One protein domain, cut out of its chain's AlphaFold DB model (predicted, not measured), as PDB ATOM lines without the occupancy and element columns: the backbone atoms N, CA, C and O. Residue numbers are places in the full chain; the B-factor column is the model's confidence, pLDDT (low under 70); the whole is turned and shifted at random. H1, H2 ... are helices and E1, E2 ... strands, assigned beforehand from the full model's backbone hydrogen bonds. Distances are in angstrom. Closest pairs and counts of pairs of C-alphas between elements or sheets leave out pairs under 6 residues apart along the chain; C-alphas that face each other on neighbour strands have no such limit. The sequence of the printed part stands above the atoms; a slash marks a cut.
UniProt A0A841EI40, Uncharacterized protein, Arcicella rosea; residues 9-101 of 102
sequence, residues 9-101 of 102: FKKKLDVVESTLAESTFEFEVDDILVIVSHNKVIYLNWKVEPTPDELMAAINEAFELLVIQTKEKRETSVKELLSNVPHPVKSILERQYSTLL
ATOM      1  N   PHE A   9      93.097 116.897 136.559       78.81
ATOM      2  CA  PHE A   9      92.955 117.613 137.831       78.81
ATOM      3  C   PHE A   9      91.894 116.980 138.743       78.81
ATOM      4  O   PHE A   9      92.163 116.767 139.923       78.81
ATOM      5  N   LYS A  10      90.727 116.608 138.197       78.19
ATOM      6  CA  LYS A  10      89.682 115.895 138.953       78.19
ATOM      7  C   LYS A  10      90.175 114.550 139.484       78.19
ATOM      8  O   LYS A  10      90.034 114.296 140.669       78.19
ATOM      9  N   LYS A  11      90.854 113.749 138.657       83.38
ATOM     10  CA  LYS A  11      91.452 112.478 139.101       83.38
ATOM     11  C   LYS A  11      92.451 112.674 140.241       83.38
ATOM     12  O   LYS A  11      92.480 111.877 141.169       83.38
ATOM     13  N   LYS A  12      93.269 113.731 140.192       81.81
ATOM     14  CA  LYS A  12      94.211 114.049 141.276       81.81
ATOM     15  C   LYS A  12      93.500 114.469 142.560       81.81
ATOM     16  O   LYS A  12      93.940 114.060 143.628       81.81
ATOM     17  N   LEU A  13      92.418 115.241 142.462       81.81
ATOM     18  CA  LEU A  13      91.571 115.558 143.613       81.81
ATOM     19  C   LEU A  13      90.957 114.292 144.218       81.81
ATOM     20  O   LEU A  13      91.069 114.099 145.421       81.81
ATOM     21  N   ASP A  14      90.394 113.406 143.395       81.06
ATOM     22  CA  ASP A  14      89.798 112.150 143.867       81.06
ATOM     23  C   ASP A  14      90.832 111.264 144.588       81.06
ATOM     24  O   ASP A  14      90.524 110.656 145.609       81.06
ATOM     25  N   VAL A  15      92.080 111.239 144.103       84.44
ATOM     26  CA  VAL A  15      93.192 110.528 144.760       84.44
ATOM     27  C   VAL A  15      93.569 111.169 146.098       84.44
ATOM     28  O   VAL A  15      93.863 110.454 147.054       84.44
ATOM     29  N   VAL A  16      93.571 112.501 146.204       83.62
ATOM     30  CA  VAL A  16      93.805 113.192 147.485       83.62
ATOM     31  C   VAL A  16      92.707 112.832 148.484       83.62
ATOM     32  O   VAL A  16      93.012 112.461 149.615       83.62
ATOM     33  N   GLU A  17      91.445 112.871 148.057       80.00
ATOM     34  CA  GLU A  17      90.298 112.488 148.884       80.00
ATOM     35  C   GLU A  17      90.397 111.035 149.358       80.00
ATOM     36  O   GLU A  17      90.271 110.782 150.554       80.00
ATOM     37  N   SER A  18      90.698 110.090 148.457       82.75
ATOM     38  CA  SER A  18      90.841 108.672 148.815       82.75
ATOM     39  C   SER A  18      92.027 108.422 149.750       82.75
ATOM     40  O   SER A  18      91.938 107.607 150.663       82.75
ATOM     41  N   THR A  19      93.130 109.149 149.563       82.31
ATOM     42  CA  THR A  19      94.326 109.022 150.409       82.31
ATOM     43  C   THR A  19      94.076 109.565 151.814       82.31
ATOM     44  O   THR A  19      94.495 108.959 152.798       82.31
ATOM     45  N   LEU A  20      93.383 110.701 151.933       81.38
ATOM     46  CA  LEU A  20      93.010 111.271 153.232       81.38
ATOM     47  C   LEU A  20      92.015 110.381 153.970       81.38
ATOM     48  O   LEU A  20      92.124 110.220 155.182       81.38
ATOM     49  N   ALA A  21      91.103 109.767 153.224       76.06
ATOM     50  CA  ALA A  21      90.246 108.705 153.708       76.06
ATOM     51  C   ALA A  21      91.092 107.566 154.320       76.06
ATOM     52  O   ALA A  21      90.995 107.267 155.506       76.06
ATOM     53  N   GLU A  22      91.982 106.942 153.560       80.44
ATOM     54  CA  GLU A  22      92.752 105.784 154.046       80.44
ATOM     55  C   GLU A  22      93.823 106.123 155.100       80.44
ATOM     56  O   GLU A  22      94.431 105.225 155.687       80.44
ATOM     57  N   SER A  23      94.048 107.407 155.378       84.19
ATOM     58  CA  SER A  23      95.050 107.851 156.341       84.19
ATOM     59  C   SER A  23      94.679 107.473 157.778       84.19
ATOM     60  O   SER A  23      93.517 107.500 158.198       84.19
ATOM     61  N   THR A  24      95.710 107.135 158.545       88.44
ATOM     62  CA  THR A  24      95.645 106.981 159.999       88.44
ATOM     63  C   THR A  24      96.282 108.201 160.647       88.44
ATOM     64  O   THR A  24      97.240 108.775 160.122       88.44
ATOM     65  N   PHE A  25      95.717 108.615 161.770       89.38
ATOM     66  CA  PHE A  25      96.179 109.755 162.541       89.38
ATOM     67  C   PHE A  25      96.335 109.335 163.990       89.38
ATOM     68  O   PHE A  25      95.520 108.575 164.514       89.38
ATOM     69  N   GLU A  26      97.402 109.822 164.600       93.06
ATOM     70  CA  GLU A  26      97.808 109.504 165.956       93.06
ATOM     71  C   GLU A  26      97.705 110.772 166.796       93.06
ATOM     72  O   GLU A  26      98.260 111.811 166.430       93.06
ATOM     73  N   PHE A  27      96.969 110.677 167.900       93.00
ATOM     74  CA  PHE A  27      96.754 111.762 168.846       93.00
ATOM     75  C   PHE A  27      97.047 111.259 170.254       93.00
ATOM     76  O   PHE A  27      96.609 110.176 170.629       93.00
ATOM     77  N   GLU A  28      97.775 112.047 171.033       92.56
ATOM     78  CA  GLU A  28      97.958 111.814 172.463       92.56
ATOM     79  C   GLU A  28      97.125 112.863 173.201       92.56
ATOM     80  O   GLU A  28      97.384 114.060 173.070       92.56
ATOM     81  N   VAL A  29      96.091 112.409 173.911       90.56
ATOM     82  CA  VAL A  29      95.158 113.251 174.671       90.56
ATOM     83  C   VAL A  29      95.119 112.719 176.096       90.56
ATOM     84  O   VAL A  29      94.798 111.551 176.296       90.56
ATOM     85  N   ASP A  30      95.490 113.548 177.073       87.81
ATOM     86  CA  ASP A  30      95.488 113.200 178.503       87.81
ATOM     87  C   ASP A  30      96.151 111.838 178.823       87.81
ATOM     88  O   ASP A  30      95.581 110.987 179.500       87.81
ATOM     89  N   ASP A  31      97.368 111.612 178.304       91.25
ATOM     90  CA  ASP A  31      98.146 110.359 178.428       91.25
ATOM     91  C   ASP A  31      97.504 109.107 177.775       91.25
ATOM     92  O   ASP A  31      97.992 107.979 177.951       91.25
ATOM     93  N   ILE A  32      96.444 109.293 176.981       91.62
ATOM     94  CA  ILE A  32      95.807 108.266 176.155       91.62
ATOM     95  C   ILE A  32      96.227 108.476 174.701       91.62
ATOM     96  O   ILE A  32      95.937 109.491 174.068       91.62
ATOM     97  N   LEU A  33      96.887 107.470 174.144       94.75
ATOM     98  CA  LEU A  33      97.197 107.393 172.730       94.75
ATOM     99  C   LEU A  33      95.980 106.872 171.966       94.75
ATOM    100  O   LEU A  33      95.563 105.729 172.157       94.75
ATOM    101  N   VAL A  34      95.455 107.690 171.062       93.69
ATOM    102  CA  VAL A  34      94.307 107.389 170.213       93.69
ATOM    103  C   VAL A  34      94.743 107.408 168.752       93.69
ATOM    104  O   VAL A  34      95.119 108.445 168.210       93.69
ATOM    105  N   ILE A  35      94.665 106.252 168.090       93.00
ATOM    106  CA  ILE A  35      94.876 106.149 166.644       93.00
ATOM    107  C   ILE A  35      93.521 105.992 165.970       93.00
ATOM    108  O   ILE A  35      92.794 105.030 166.229       93.00
ATOM    109  N   VAL A  36      93.198 106.912 165.067       91.81
ATOM    110  CA  VAL A  36      91.926 106.958 164.335       91.81
ATOM    111  C   VAL A  36      92.149 106.961 162.827       91.81
ATOM    112  O   VAL A  36      93.152 107.457 162.317       91.81
ATOM    113  N   SER A  37      91.190 106.402 162.098       86.75
ATOM    114  CA  SER A  37      91.094 106.507 160.641       86.75
ATOM    115  C   SER A  37      89.634 106.690 160.251       86.75
ATOM    116  O   SER A  37      88.768 105.956 160.737       86.75
ATOM    117  N   HIS A  38      89.357 107.677 159.391       79.19
ATOM    118  CA  HIS A  38      88.010 108.174 159.074       79.19
ATOM    119  C   HIS A  38      87.146 108.478 160.305       79.19
ATOM    120  O   HIS A  38      87.073 109.600 160.783       79.19
ATOM    121  N   ASN A  39      86.418 107.465 160.759       78.69
ATOM    122  CA  ASN A  39      85.366 107.509 161.759       78.69
ATOM    123  C   ASN A  39      85.476 106.314 162.714       78.69
ATOM    124  O   ASN A  39      84.498 105.928 163.351       78.69
ATOM    125  N   LYS A  40      86.651 105.679 162.759       87.44
ATOM    126  CA  LYS A  40      86.917 104.518 163.595       87.44
ATOM    127  C   LYS A  40      88.174 104.746 164.401       87.44
ATOM    128  O   LYS A  40      89.197 105.180 163.876       87.44
ATOM    129  N   VAL A  41      88.084 104.368 165.667       90.69
ATOM    130  CA  VAL A  41      89.250 104.155 166.510       90.69
ATOM    131  C   VAL A  41      89.879 102.832 166.082       90.69
ATOM    132  O   VAL A  41      89.222 101.792 166.082       90.69
ATOM    133  N   ILE A  42      91.130 102.895 165.646       93.31
ATOM    134  CA  ILE A  42      91.919 101.750 165.187       93.31
ATOM    135  C   ILE A  42      92.685 101.144 166.356       93.31
ATOM    136  O   ILE A  42      92.815  99.924 166.449       93.31
ATOM    137  N   TYR A  43      93.188 101.997 167.245       93.62
ATOM    138  CA  TYR A  43      93.998 101.578 168.373       93.62
ATOM    139  C   TYR A  43      93.889 102.584 169.518       93.62
ATOM    140  O   TYR A  43      93.786 103.790 169.286       93.62
ATOM    141  N   LEU A  44      93.913 102.063 170.742       93.31
ATOM    142  CA  LEU A  44      93.967 102.832 171.978       93.31
ATOM    143  C   LEU A  44      95.059 102.249 172.863       93.31
ATOM    144  O   LEU A  44      95.183 101.027 172.968       93.31
ATOM    145  N   ASN A  45      95.825 103.118 173.509       94.75
ATOM    146  CA  ASN A  45      96.812 102.727 174.502       94.75
ATOM    147  C   ASN A  45      96.908 103.782 175.597       94.75
ATOM    148  O   ASN A  45      96.775 104.969 175.329       94.75
ATOM    149  N   TRP A  46      97.163 103.352 176.824       94.62
ATOM    150  CA  TRP A  46      97.250 104.236 177.979       94.62
ATOM    151  C   TRP A  46      98.236 103.670 178.997       94.62
ATOM    152  O   TRP A  46      98.409 102.457 179.125       94.62
ATOM    153  N   LYS A  47      98.918 104.565 179.717       87.81
ATOM    154  CA  LYS A  47      99.860 104.173 180.782       87.81
ATOM    155  C   LYS A  47      99.152 103.920 182.112       87.81
ATOM    156  O   LYS A  47      99.566 103.045 182.868       87.81
ATOM    157  N   VAL A  48      98.113 104.701 182.395       90.50
ATOM    158  CA  VAL A  48      97.254 104.596 183.578       90.50
ATOM    159  C   VAL A  48      95.846 104.322 183.079       90.50
ATOM    160  O   VAL A  48      95.435 104.941 182.108       90.50
ATOM    161  N   GLU A  49      95.141 103.378 183.703       92.81
ATOM    162  CA  GLU A  49      93.766 103.036 183.320       92.81
ATOM    163  C   GLU A  49      92.854 104.262 183.497       92.81
ATOM    164  O   GLU A  49      92.664 104.695 184.639       92.81
ATOM    165  N   PRO A  50      92.306 104.828 182.406       92.81
ATOM    166  CA  PRO A  50      91.405 105.961 182.497       92.81
ATOM    167  C   PRO A  50      90.012 105.503 182.928       92.81
ATOM    168  O   PRO A  50      89.602 104.354 182.735       92.81
ATOM    169  N   THR A  51      89.237 106.424 183.484       95.75
ATOM    170  CA  THR A  51      87.804 106.206 183.670       95.75
ATOM    171  C   THR A  51      87.087 106.149 182.314       95.75
ATOM    172  O   THR A  51      87.575 106.697 181.322       95.75
ATOM    173  N   PRO A  52      85.898 105.522 182.235       94.19
ATOM    174  CA  PRO A  52      85.115 105.510 181.000       94.19
ATOM    175  C   PRO A  52      84.836 106.910 180.436       94.19
ATOM    176  O   PRO A  52      84.838 107.083 179.220       94.19
ATOM    177  N   ASP A  53      84.637 107.905 181.303       95.25
ATOM    178  CA  ASP A  53      84.361 109.284 180.892       95.25
ATOM    179  C   ASP A  53      85.604 109.959 180.293       95.25
ATOM    180  O   ASP A  53      85.503 110.594 179.244       95.25
ATOM    181  N   GLU A  54      86.780 109.769 180.901       93.69
ATOM    182  CA  GLU A  54      88.063 110.265 180.375       93.69
ATOM    183  C   GLU A  54      88.401 109.620 179.029       93.69
ATOM    184  O   GLU A  54      88.776 110.309 178.082       93.69
ATOM    185  N   LEU A  55      88.189 108.307 178.901       92.81
ATOM    186  CA  LEU A  55      88.417 107.602 177.643       92.81
ATOM    187  C   LEU A  55      87.505 108.128 176.527       92.81
ATOM    188  O   LEU A  55      87.951 108.345 175.401       92.81
ATOM    189  N   MET A  56      86.225 108.348 176.833       94.00
ATOM    190  CA  MET A  56      85.274 108.905 175.871       94.00
ATOM    191  C   MET A  56      85.612 110.351 175.505       94.00
ATOM    192  O   MET A  56      85.478 110.719 174.336       94.00
ATOM    193  N   ALA A  57      86.068 111.161 176.463       94.81
ATOM    194  CA  ALA A  57      86.528 112.522 176.206       94.81
ATOM    195  C   ALA A  57      87.736 112.531 175.256       94.81
ATOM    196  O   ALA A  57      87.677 113.191 174.220       94.81
ATOM    197  N   ALA A  58      88.755 111.710 175.529       92.81
ATOM    198  CA  ALA A  58      89.950 111.600 174.693       92.81
ATOM    199  C   ALA A  58      89.639 111.115 173.269       92.81
ATOM    200  O   ALA A  58      90.189 111.628 172.296       92.81
ATOM    201  N   ILE A  59      88.718 110.157 173.116       93.31
ATOM    202  CA  ILE A  59      88.267 109.694 171.796       93.31
ATOM    203  C   ILE A  59      87.554 110.817 171.033       93.31
ATOM    204  O   ILE A  59      87.817 111.008 169.845       93.31
ATOM    205  N   ASN A  60      86.651 111.551 171.690       93.88
ATOM    206  CA  ASN A  60      85.932 112.653 171.053       93.88
ATOM    207  C   ASN A  60      86.893 113.763 170.620       93.88
ATOM    208  O   ASN A  60      86.822 114.210 169.477       93.88
ATOM    209  N   GLU A  61      87.832 114.140 171.484       94.31
ATOM    210  CA  GLU A  61      88.860 115.128 171.160       94.31
ATOM    211  C   GLU A  61      89.744 114.661 169.997       94.31
ATOM    212  O   GLU A  61      89.964 115.411 169.047       94.31
ATOM    213  N   ALA A  62      90.171 113.395 169.984       92.50
ATOM    214  CA  ALA A  62      90.919 112.831 168.862       92.50
ATOM    215  C   ALA A  62      90.131 112.891 167.539       92.50
ATOM    216  O   ALA A  62      90.711 113.152 166.483       92.50
ATOM    217  N   PHE A  63      88.808 112.694 167.566       91.62
ATOM    218  CA  PHE A  63      87.964 112.868 166.380       91.62
ATOM    219  C   PHE A  63      87.808 114.335 165.962       91.62
ATOM    220  O   PHE A  63      87.809 114.622 164.764       91.62
ATOM    221  N   GLU A  64      87.714 115.274 166.901       92.00
ATOM    222  CA  GLU A  64      87.701 116.707 166.587       92.00
ATOM    223  C   GLU A  64      89.026 117.143 165.940       92.00
ATOM    224  O   GLU A  64      89.029 117.781 164.882       92.00
ATOM    225  N   LEU A  65      90.157 116.710 166.504       91.12
ATOM    226  CA  LEU A  65      91.490 116.952 165.953       91.12
ATOM    227  C   LEU A  65      91.677 116.292 164.583       91.12
ATOM    228  O   LEU A  65      92.281 116.893 163.689       91.12
ATOM    229  N   LEU A  66      91.116 115.097 164.373       89.31
ATOM    230  CA  LEU A  66      91.107 114.429 163.073       89.31
ATOM    231  C   LEU A  66      90.405 115.274 162.009       89.31
ATOM    232  O   LEU A  66      90.929 115.410 160.900       89.31
ATOM    233  N   VAL A  67      89.240 115.845 162.323       87.38
ATOM    234  CA  VAL A  67      88.499 116.705 161.386       87.38
ATOM    235  C   VAL A  67      89.333 117.928 161.010       87.38
ATOM    236  O   VAL A  67      89.444 118.248 159.823       87.38
ATOM    237  N   ILE A  68      89.968 118.571 161.994       88.88
ATOM    238  CA  ILE A  68      90.818 119.748 161.775       88.88
ATOM    239  C   ILE A  68      92.027 119.387 160.901       88.88
ATOM    240  O   ILE A  68      92.200 119.974 159.832       88.88
ATOM    241  N   GLN A  69      92.814 118.370 161.276       86.75
ATOM    242  CA  GLN A  69      93.998 117.972 160.506       86.75
ATOM    243  C   GLN A  69      93.650 117.486 159.096       86.75
ATOM    244  O   GLN A  69      94.394 117.741 158.147       86.75
ATOM    245  N   THR A  70      92.520 116.795 158.927       86.31
ATOM    246  CA  THR A  70      92.063 116.349 157.604       86.31
ATOM    247  C   THR A  70      91.694 117.543 156.730       86.31
ATOM    248  O   THR A  70      92.078 117.576 155.558       86.31
ATOM    249  N   LYS A  71      91.011 118.552 157.289       85.88
ATOM    250  CA  LYS A  71      90.700 119.798 156.577       85.88
ATOM    251  C   LYS A  71      91.980 120.523 156.156       85.88
ATOM    252  O   LYS A  71      92.126 120.860 154.984       85.88
ATOM    253  N   GLU A  72      92.937 120.683 157.064       86.62
ATOM    254  CA  GLU A  72      94.214 121.348 156.778       86.62
ATOM    255  C   GLU A  72      95.040 120.614 155.711       86.62
ATOM    256  O   GLU A  72      95.545 121.238 154.769       86.62
ATOM    257  N   LYS A  73      95.150 119.279 155.798       85.19
ATOM    258  CA  LYS A  73      95.848 118.469 154.786       85.19
ATOM    259  C   LYS A  73      95.148 118.530 153.429       85.19
ATOM    260  O   LYS A  73      95.834 118.636 152.409       85.19
ATOM    261  N   ARG A  74      93.808 118.508 153.399       84.00
ATOM    262  CA  ARG A  74      93.019 118.697 152.172       84.00
ATOM    263  C   ARG A  74      93.316 120.055 151.556       84.00
ATOM    264  O   ARG A  74      93.712 120.116 150.397       84.00
ATOM    265  N   GLU A  75      93.175 121.137 152.317       84.50
ATOM    266  CA  GLU A  75      93.422 122.492 151.822       84.50
ATOM    267  C   GLU A  75      94.848 122.664 151.292       84.50
ATOM    268  O   GLU A  75      95.043 123.264 150.234       84.50
ATOM    269  N   THR A  76      95.838 122.117 151.997       85.81
ATOM    270  CA  THR A  76      97.246 122.160 151.583       85.81
ATOM    271  C   THR A  76      97.450 121.417 150.264       85.81
ATOM    272  O   THR A  76      97.972 121.993 149.310       85.81
ATOM    273  N   SER A  77      96.936 120.189 150.163       82.81
ATOM    274  CA  SER A  77      97.032 119.368 148.948       82.81
ATOM    275  C   SER A  77      96.339 120.033 147.752       82.81
ATOM    276  O   SER A  77      96.870 120.066 146.642       82.81
ATOM    277  N   VAL A  78      95.165 120.636 147.968       80.56
ATOM    278  CA  VAL A  78      94.435 121.380 146.930       80.56
ATOM    279  C   VAL A  78      95.209 122.630 146.501       80.56
ATOM    280  O   VAL A  78      95.324 122.896 145.303       80.56
ATOM    281  N   LYS A  79      95.786 123.389 147.442       80.50
ATOM    282  CA  LYS A  79      96.623 124.564 147.138       80.50
ATOM    283  C   LYS A  79      97.858 124.182 146.323       80.50
ATOM    284  O   LYS A  79      98.176 124.878 145.358       80.50
ATOM    285  N   GLU A  80      98.522 123.077 146.653       81.62
ATOM    286  CA  GLU A  80      99.652 122.549 145.880       81.62
ATOM    287  C   GLU A  80      99.237 122.164 144.457       81.62
ATOM    288  O   GLU A  80      99.903 122.547 143.490       81.62
ATOM    289  N   LEU A  81      98.094 121.491 144.292       77.56
ATOM    290  CA  LEU A  81      97.555 121.170 142.968       77.56
ATOM    291  C   LEU A  81      97.259 122.440 142.152       77.56
ATOM    292  O   LEU A  81      97.598 122.500 140.969       77.56
ATOM    293  N   LEU A  82      96.685 123.469 142.783       74.19
ATOM    294  CA  LEU A  82      96.380 124.759 142.154       74.19
ATOM    295  C   LEU A  82      97.624 125.615 141.868       74.19
ATOM    296  O   LEU A  82      97.587 126.448 140.961       74.19
ATOM    297  N   SER A  83      98.726 125.432 142.599       76.00
ATOM    298  CA  SER A  83      99.974 126.186 142.389       76.00
ATOM    299  C   SER A  83     100.588 125.960 141.001       76.00
ATOM    300  O   SER A  83     101.226 126.855 140.451       76.00
ATOM    301  N   ASN A  84     100.314 124.798 140.403       71.19
ATOM    302  CA  ASN A  84     100.784 124.410 139.075       71.19
ATOM    303  C   ASN A  84      99.851 124.876 137.940       71.19
ATOM    304  O   ASN A  84     100.100 124.586 136.768       71.19
ATOM    305  N   VAL A  85      98.763 125.580 138.270       71.31
ATOM    306  CA  VAL A  85      97.755 126.041 137.311       71.31
ATOM    307  C   VAL A  85      98.002 127.508 136.943       71.31
ATOM    308  O   VAL A  85      98.135 128.349 137.836       71.31
ATOM    309  N   PRO A  86      98.010 127.871 135.644       75.81
ATOM    310  CA  PRO A  86      98.110 129.264 135.220       75.81
ATOM    311  C   PRO A  86      97.034 130.150 135.864       75.81
ATOM    312  O   PRO A  86      95.864 129.770 135.935       75.81
ATOM    313  N   HIS A  87      97.417 131.368 136.264       69.38
ATOM    314  CA  HIS A  87      96.564 132.309 137.005       69.38
ATOM    315  C   HIS A  87      95.139 132.499 136.432       69.38
ATOM    316  O   HIS A  87      94.195 132.504 137.219       69.38
ATOM    317  N   PRO A  88      94.920 132.610 135.102       70.81
ATOM    318  CA  PRO A  88      93.571 132.785 134.554       70.81
ATOM    319  C   PRO A  88      92.644 131.585 134.800       70.81
ATOM    320  O   PRO A  88      91.439 131.755 134.950       70.81
ATOM    321  N   VAL A  89      93.204 130.372 134.849       70.81
ATOM    322  CA  VAL A  89      92.458 129.126 135.087       70.81
ATOM    323  C   VAL A  89      92.310 128.881 136.589       70.81
ATOM    324  O   VAL A  89      91.242 128.474 137.041       70.81
ATOM    325  N   LYS A  90      93.338 129.222 137.376       70.88
ATOM    326  CA  LYS A  90      93.334 129.133 138.841       70.88
ATOM    327  C   LYS A  90      92.135 129.861 139.464       70.88
ATOM    328  O   LYS A  90      91.401 129.254 140.232       70.88
ATOM    329  N   SER A  91      91.861 131.102 139.052       70.06
ATOM    330  CA  SER A  91      90.734 131.894 139.577       70.06
ATOM    331  C   SER A  91      89.351 131.297 139.261       70.06
ATOM    332  O   SER A  91      88.398 131.498 140.014       70.06
ATOM    333  N   ILE A  92      89.221 130.569 138.144       73.50
ATOM    334  CA  ILE A  92      87.978 129.880 137.763       73.50
ATOM    335  C   ILE A  92      87.775 128.647 138.648       73.50
ATOM    336  O   ILE A  92      86.674 128.437 139.159       73.50
ATOM    337  N   LEU A  93      88.838 127.866 138.861       69.44
ATOM    338  CA  LEU A  93      88.804 126.680 139.715       69.44
ATOM    339  C   LEU A  93      88.547 127.061 141.179       69.44
ATOM    340  O   LEU A  93      87.685 126.463 141.811       69.44
ATOM    341  N   GLU A  94      89.200 128.101 141.698       71.31
ATOM    342  CA  GLU A  94      88.967 128.598 143.064       71.31
ATOM    343  C   GLU A  94      87.508 129.024 143.286       71.31
ATOM    344  O   GLU A  94      86.938 128.731 144.333       71.31
ATOM    345  N   ARG A  95      86.852 129.646 142.292       72.31
ATOM    346  CA  ARG A  95      85.410 129.945 142.370       72.31
ATOM    347  C   ARG A  95      84.546 128.689 142.359       72.31
ATOM    348  O   ARG A  95      83.639 128.588 143.181       72.31
ATOM    349  N   GLN A  96      84.803 127.754 141.443       67.94
ATOM    350  CA  GLN A  96      84.006 126.527 141.314       67.94
ATOM    351  C   GLN A  96      84.134 125.601 142.527       67.94
ATOM    352  O   GLN A  96      83.162 124.946 142.890       67.94
ATOM    353  N   TYR A  97      85.306 125.574 143.159       64.31
ATOM    354  CA  TYR A  97      85.604 124.715 144.304       64.31
ATOM    355  C   TYR A  97      85.627 125.470 145.640       64.31
ATOM    356  O   TYR A  97      85.999 124.898 146.660       64.31
ATOM    357  N   SER A  98      85.173 126.727 145.668       60.25
ATOM    358  CA  SER A  98      85.021 127.519 146.901       60.25
ATOM    359  C   SER A  98      84.118 126.851 147.946       60.25
ATOM    360  O   SER A  98      84.316 127.048 149.140       60.25
ATOM    361  N   THR A  99      83.173 126.011 147.516       55.19
ATOM    362  CA  THR A  99      82.317 125.180 148.381       55.19
ATOM    363  C   THR A  99      83.030 123.974 148.997       55.19
ATOM    364  O   THR A  99      82.514 123.412 149.950       55.19
ATOM    365  N   LEU A 100      84.181 123.554 148.459       52.97
ATOM    366  CA  LEU A 100      85.024 122.499 149.041       52.97
ATOM    367  C   LEU A 100      86.098 123.060 149.989       52.97
ATOM    368  O   LEU A 100      86.715 122.293 150.723       52.97
ATOM    369  N   LEU A 101      86.343 124.375 149.934       49.44
ATOM    370  CA  LEU A 101      87.385 125.085 150.687       49.44
ATOM    371  C   LEU A 101      86.847 125.889 151.885       49.44
ATOM    372  O   LEU A 101      87.650 126.399 152.659       49.44
TER     373      LEU A 101
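AT A GLANCE: This is residues 9 to 101 of the 102 residues of an uncharacterized protein of Arcicella rosea (UniProt A0A841EI40). What is the main picture? One long helix, H2, runs along most of a loose rod; a small sheet, E1 E2 E3, packs on its residues 54 to 70, with the sheet's other face bare, and H1 lies side by side with its residues 70 to 81. Beyond the far end of H2 the printed part folds back through H3 and H4. What is it made of? The printed part has 93 residues, with four named helices and three named strands in the order H1 E1 E2 E3 H2 H3 H4; the class is mixed, and the sheet's order is E1 - E2 - E3, all antiparallel. The radius of gyration of the C-alphas is 17.3 A, and the spans are 57 by 18 by 16 A.

HOW THE PARTS SIT: How do the strands pair? E1, residues 25 to 29, E2, residues 32 to 37, and E3, residues 40 to 46, form a meander, each strand the antiparallel neighbour of the one before, with two hairpins. E1 and E2 stand at 155 degrees, with N 27 and O 34 within hydrogen-bond range at 2.9 A; E2 and E3 stand at 164 degrees, with N 35 and O 43 at 2.9 A. What is on the sheet? H2, residues 52 to 83, is on one face at a height of 5.7 A, making two layers, helix on sheet. It lies over E1 and E2, and its line stands at 42 degrees to E1 on the local plane, slantwise to the strands. The closest C-alphas of E2 and H2 are those of Val 34 and Ala 62, 6.6 A. Where are the other helices? H1, residues 9 to 22, touches H2 at residues 70 to 81 alone, at a shallow tilt of 19 degrees, opposite ways; the closest C-alphas are those of Leu 20 and Thr 70, 6.8 A. H3, residues 87 to 96, and H4, residues 98 to 101, are each close to but not clearly touching H2, the closest C-alphas being those of Leu 82 and Lys 90, 6.3 A, and of Glu 75 and Leu 101, 6.7 A. How complete are the helix backbones? In H1 and H2 every O i to N i+4 pair is within hydrogen-bond range, in H3 5 of 6, and H4 is too short for such a pair.

IN THESE COORDINATES: How long are the strands? E1 measures 12.7 A, E2 16.3 A and E3 17.7 A. Where do the helices run? H2 measures 46.3 A from C-alpha 52 at (85.115, 105.510, 181.000) to C-alpha 83 at (99.974, 126.186, 142.389). H1 measures 20.1 A from C-alpha 9 at (92.955, 117.613, 137.831), H3 14.5 A and H4 5.1 A.

THE WHOLE: How large is it? The two C-alphas farthest apart, those of Glu 49 and Pro 88, are 57.1 A apart. Are there cuts or long links? The printed part has no cut, and each link is tight. Where is confidence low? Residues 87, 93 and 96 to 101 have pLDDT under 70, against a mean of 83.7 for the printed part.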